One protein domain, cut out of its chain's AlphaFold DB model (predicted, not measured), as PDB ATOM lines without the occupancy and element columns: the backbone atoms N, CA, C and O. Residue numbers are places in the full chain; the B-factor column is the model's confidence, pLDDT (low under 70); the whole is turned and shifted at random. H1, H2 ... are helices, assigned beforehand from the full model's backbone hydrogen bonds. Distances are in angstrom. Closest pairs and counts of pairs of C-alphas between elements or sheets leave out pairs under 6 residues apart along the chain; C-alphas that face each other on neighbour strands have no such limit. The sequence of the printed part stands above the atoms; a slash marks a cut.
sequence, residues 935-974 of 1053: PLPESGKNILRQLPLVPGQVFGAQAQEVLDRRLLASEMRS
ATOM      1  N   PRO A 935     119.265 188.401 166.227       83.81
ATOM      2  CA  PRO A 935     118.411 187.211 166.312       83.81
ATOM      3  C   PRO A 935     119.148 185.906 165.941       83.81
ATOM      4  O   PRO A 935     118.521 184.865 165.741       83.81
ATOM      5  N   LEU A 936     120.480 185.935 165.808       82.94
ATOM      6  CA  LEU A 936     121.276 184.738 165.552       82.94
ATOM      7  C   LEU A 936     121.178 183.780 166.753       82.94
ATOM      8  O   LEU A 936     121.310 184.229 167.890       82.94
ATOM      9  N   PRO A 937     121.032 182.459 166.551       83.81
ATOM     10  CA  PRO A 937     121.134 181.510 167.652       83.81
ATOM     11  C   PRO A 937     122.557 181.519 168.220       83.81
ATOM     12  O   PRO A 937     123.520 181.829 167.512       83.81
ATOM     13  N   GLU A 938     122.711 181.108 169.477       84.81
ATOM     14  CA  GLU A 938     123.969 181.232 170.228       84.81
ATOM     15  C   GLU A 938     125.169 180.528 169.556       84.81
ATOM     16  O   GLU A 938     126.305 180.989 169.651       84.81
ATOM     17  N   SER A 939     124.936 179.480 168.755       82.75
ATOM     18  CA  SER A 939     125.978 178.858 167.917       82.75
ATOM     19  C   SER A 939     126.541 179.780 166.826       82.75
ATOM     20  O   SER A 939     127.695 179.639 166.443       82.75
ATOM     21  N   GLY A 940     125.751 180.723 166.305       83.94
ATOM     22  CA  GLY A 940     126.215 181.773 165.390       83.94
ATOM     23  C   GLY A 940     126.945 182.893 166.125       83.94
ATOM     24  O   GLY A 940     128.042 183.273 165.721       83.94
ATOM     25  N   LYS A 941     126.389 183.351 167.257       89.38
ATOM     26  CA  LYS A 941     127.032 184.363 168.110       89.38
ATOM     27  C   LYS A 941     128.411 183.901 168.605       89.38
ATOM     28  O   LYS A 941     129.307 184.725 168.757       89.38
ATOM     29  N   ASN A 942     128.604 182.604 168.868       88.56
ATOM     30  CA  ASN A 942     129.904 182.055 169.277       88.56
ATOM     31  C   ASN A 942     130.951 182.121 168.155       88.56
ATOM     32  O   ASN A 942     132.057 182.597 168.397       88.56
ATOM     33  N   ILE A 943     130.604 181.719 166.927       88.19
ATOM     34  CA  ILE A 943     131.543 181.750 165.789       88.19
ATOM     35  C   ILE A 943     132.002 183.193 165.511       88.19
ATOM     36  O   ILE A 943     133.196 183.443 165.376       88.19
ATOM     37  N   LEU A 944     131.080 184.164 165.507       90.31
ATOM     38  CA  LEU A 944     131.407 185.570 165.229       90.31
ATOM     39  C   LEU A 944     132.246 186.240 166.343       90.31
ATOM     40  O   LEU A 944     133.097 187.085 166.044       90.31
ATOM     41  N   ARG A 945     132.088 185.826 167.613       89.31
ATOM     42  CA  ARG A 945     133.004 186.193 168.719       89.31
ATOM     43  C   ARG A 945     134.415 185.631 168.509       89.31
ATOM     44  O   ARG A 945     135.393 186.345 168.722       89.31
ATOM     45  N   GLN A 946     134.510 184.372 168.075       88.62
ATOM     46  CA  GLN A 946     135.772 183.644 167.888       88.62
ATOM     47  C   GLN A 946     136.572 184.066 166.645       88.62
ATOM     48  O   GLN A 946     137.749 183.722 166.553       88.62
ATOM     49  N   LEU A 947     135.981 184.833 165.719       90.19
ATOM     50  CA  LEU A 947     136.724 185.444 164.613       90.19
ATOM     51  C   LEU A 947     137.932 186.257 165.130       90.19
ATOM     52  O   LEU A 947     137.788 186.962 166.140       90.19
ATOM     53  N   PRO A 948     139.089 186.223 164.437       89.44
ATOM     54  CA  PRO A 948     140.257 187.029 164.779       89.44
ATOM     55  C   PRO A 948     139.948 188.524 164.941       89.44
ATOM     56  O   PRO A 948     138.957 189.044 164.423       89.44
ATOM     57  N   LEU A 949     140.821 189.223 165.666       90.56
ATOM     58  CA  LEU A 949     140.785 190.678 165.784       90.56
ATOM     59  C   LEU A 949     141.697 191.301 164.724       90.56
ATOM     60  O   LEU A 949     142.890 190.994 164.663       90.56
ATOM     61  N   VAL A 950     141.125 192.185 163.909       87.44
ATOM     62  CA  VAL A 950     141.810 192.926 162.844       87.44
ATOM     63  C   VAL A 950     141.759 194.415 163.210       87.44
ATOM     64  O   VAL A 950     140.665 194.918 163.462       87.44
ATOM     65  N   PRO A 951     142.899 195.127 163.306       82.94
ATOM     66  CA  PRO A 951     142.896 196.563 163.583       82.94
ATOM     67  C   PRO A 951     141.996 197.327 162.600       82.94
ATOM     68  O   PRO A 951     141.954 197.000 161.418       82.94
ATOM     69  N   GLY A 952     141.238 198.303 163.105       80.56
ATOM     70  CA  GLY A 952     140.265 199.070 162.314       80.56
ATOM     71  C   GLY A 952     138.942 198.352 161.993       80.56
ATOM     72  O   GLY A 952     138.032 198.994 161.482       80.56
ATOM     73  N   GLN A 953     138.776 197.056 162.304       85.38
ATOM     74  CA  GLN A 953     137.577 196.288 161.928       85.38
ATOM     75  C   GLN A 953     136.956 195.547 163.124       85.38
ATOM     76  O   GLN A 953     137.618 194.762 163.800       85.38
ATOM     77  N   VAL A 954     135.648 195.733 163.362       87.12
ATOM     78  CA  VAL A 954     134.954 195.090 164.501       87.12
ATOM     79  C   VAL A 954     134.804 193.580 164.302       87.12
ATOM     80  O   VAL A 954     135.165 192.815 165.190       87.12
ATOM     81  N   PHE A 955     134.288 193.136 163.149       87.12
ATOM     82  CA  PHE A 955     134.108 191.708 162.827       87.12
ATOM     83  C   PHE A 955     135.051 191.196 161.725       87.12
ATOM     84  O   PHE A 955     135.406 190.018 161.738       87.12
ATOM     85  N   GLY A 956     135.487 192.084 160.826       84.62
ATOM     86  CA  GLY A 956     136.393 191.790 159.714       84.62
ATOM     87  C   GLY A 956     135.753 191.034 158.545       84.62
ATOM     88  O   GLY A 956     134.679 190.450 158.676       84.62
ATOM     89  N   ALA A 957     136.428 191.025 157.392       81.56
ATOM     90  CA  ALA A 957     135.903 190.454 156.141       81.56
ATOM     91  C   ALA A 957     135.472 188.971 156.248       81.56
ATOM     92  O   ALA A 957     134.510 188.551 155.611       81.56
ATOM     93  N   GLN A 958     136.119 188.189 157.122       80.31
ATOM     94  CA  GLN A 958     135.767 186.784 157.393       80.31
ATOM     95  C   GLN A 958     134.347 186.602 157.967       80.31
ATOM     96  O   GLN A 958     133.791 185.506 157.899       80.31
ATOM     97  N   ALA A 959     133.738 187.650 158.530       86.94
ATOM     98  CA  ALA A 959     132.369 187.590 159.034       86.94
ATOM     99  C   ALA A 959     131.336 187.407 157.917       86.94
ATOM    100  O   ALA A 959     130.369 186.674 158.119       86.94
ATOM    101  N   GLN A 960     131.573 188.012 156.749       80.81
ATOM    102  CA  GLN A 960     130.717 187.870 155.573       80.81
ATOM    103  C   GLN A 960     130.714 186.409 155.103       80.81
ATOM    104  O   GLN A 960     129.680 185.747 155.133       80.81
ATOM    105  N   GLU A 961     131.901 185.843 154.864       81.38
ATOM    106  CA  GLU A 961     132.071 184.440 154.464       81.38
ATOM    107  C   GLU A 961     131.423 183.446 155.456       81.38
ATOM    108  O   GLU A 961     130.814 182.450 155.054       81.38
ATOM    109  N   VAL A 962     131.513 183.708 156.766       83.25
ATOM    110  CA  VAL A 962     130.858 182.893 157.805       83.25
ATOM    111  C   VAL A 962     129.329 182.977 157.739       83.25
ATOM    112  O   VAL A 962     128.658 181.968 157.988       83.25
ATOM    113  N   LEU A 963     128.767 184.145 157.421       82.75
ATOM    114  CA  LEU A 963     127.326 184.335 157.262       82.75
ATOM    115  C   LEU A 963     126.819 183.688 155.967       82.75
ATOM    116  O   LEU A 963     125.845 182.938 156.023       82.75
ATOM    117  N   ASP A 964     127.525 183.849 154.851       81.00
ATOM    118  CA  ASP A 964     127.141 183.297 153.544       81.00
ATOM    119  C   ASP A 964     127.185 181.763 153.545       81.00
ATOM    120  O   ASP A 964     126.213 181.087 153.189       81.00
ATOM    121  N   ARG A 965     128.262 181.174 154.088       79.38
ATOM    122  CA  ARG A 965     128.349 179.721 154.325       79.38
ATOM    123  C   ARG A 965     127.214 179.223 155.229       79.38
ATOM    124  O   ARG A 965     126.741 178.096 155.058       79.38
ATOM    125  N   ARG A 966     126.744 180.037 156.185       75.44
ATOM    126  CA  ARG A 966     125.601 179.704 157.054       75.44
ATOM    127  C   ARG A 966     124.266 179.810 156.314       75.44
ATOM    128  O   ARG A 966     123.411 178.954 156.554       75.44
ATOM    129  N   LEU A 967     124.102 180.791 155.425       74.44
ATOM    130  CA  LEU A 967     122.926 180.971 154.571       74.44
ATOM    131  C   LEU A 967     122.743 179.747 153.665       74.44
ATOM    132  O   LEU A 967     121.744 179.035 153.799       74.44
ATOM    133  N   LEU A 968     123.777 179.397 152.892       74.31
ATOM    134  CA  LEU A 968     123.822 178.213 152.023       74.31
ATOM    135  C   LEU A 968     123.556 176.913 152.805       74.31
ATOM    136  O   LEU A 968     122.781 176.051 152.381       74.31
ATOM    137  N   ALA A 969     124.138 176.776 154.001       70.81
ATOM    138  CA  ALA A 969     123.887 175.633 154.877       70.81
ATOM    139  C   ALA A 969     122.492 175.641 155.535       70.81
ATOM    140  O   ALA A 969     122.072 174.607 156.063       70.81
ATOM    141  N   SER A 970     121.767 176.762 155.557       69.00
ATOM    142  CA  SER A 970     120.362 176.826 155.986       69.00
ATOM    143  C   SER A 970     119.420 176.478 154.831       69.00
ATOM    144  O   SER A 970     118.519 175.653 155.000       69.00
ATOM    145  N   GLU A 971     119.711 176.972 153.625       71.06
ATOM    146  CA  GLU A 971     119.010 176.618 152.396       71.06
ATOM    147  C   GLU A 971     119.103 175.132 152.083       71.06
ATOM    148  O   GLU A 971     118.079 174.513 151.811       71.06
ATOM    149  N   MET A 972     120.295 174.529 152.151       69.44
ATOM    150  CA  MET A 972     120.445 173.090 151.922       69.44
ATOM    151  C   MET A 972     119.596 172.273 152.903       69.44
ATOM    152  O   MET A 972     118.971 171.296 152.495       69.44
ATOM    153  N   ARG A 973     119.478 172.704 154.168       65.25
ATOM    154  CA  ARG A 973     118.582 172.075 155.153       65.25
ATOM    155  C   ARG A 973     117.101 172.300 154.834       65.25
ATOM    156  O   ARG A 973     116.332 171.351 154.932       65.25
ATOM    157  N   SER A 974     116.706 173.487 154.374       63.69
ATOM    158  CA  SER A 974     115.339 173.778 153.907       63.69
ATOM    159  C   SER A 974     114.957 172.944 152.671       63.69
ATOM    160  O   SER A 974     113.921 172.275 152.651       63.69
TER     161      SER A 974
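Overview. This is residues 935 to 974 of the 1053 residues of the protein "AIG1-type G domain-containing protein" of Onychostoma macrolepis (UniProt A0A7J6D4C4). A long helix, H2, and a shorter helix, H1, make a loose, slightly splayed pair that runs opposite ways, with a long loop from one to the other at one end. Part of that loop, residues 949 to 954, sticks out at one end of the long axis, and the last part of H2, residues 967 to 974, sticks out at the other. The printed part has 40 residues with two named helices, H1 then H2 along the chain, and no named strand; its class is all helix. The whole is loose, with a radius of gyration of the C-alphas of 11.2 A, and is a rod with spans of 37 by 18 by 14 A.

Along the chain. Find C-alpha 958 at (135.767, 186.784, 157.393); from there H2, residues 958 to 974, runs 24.5 A to C-alpha 974 at (115.339, 173.778, 153.907). Then look back to C-alpha 938 at (123.969, 181.232, 170.228), where H1 begins; it holds residues 938 to 946 and is 12.3 A long from first to last C-alpha.

Arrangement. Set H2 beside H1 and you find them close but not clearly touching, with 2 pairs of C-alphas within 8 A. Their closest C-alphas, those of Ala 959 and Leu 944, are 6.6 A apart. Their lines stand at a shallow tilt of 24 degrees, and they run opposite ways. Their centres are 13.3 A apart. In the backbones, 12 of 13 O i to N i+4 pairs of H2 and 4 of 5 of H1 are within hydrogen-bond range.

Size, cuts and confidence. Look to Pro 951 and Ser 974 for the two C-alphas farthest apart, at 37.0 A. The link from H1 to H2, 11 residues, is long. The printed part has no cut. Its mean pLDDT is 81.8; in this model residue 970 and residues 972 to 974 are under 70.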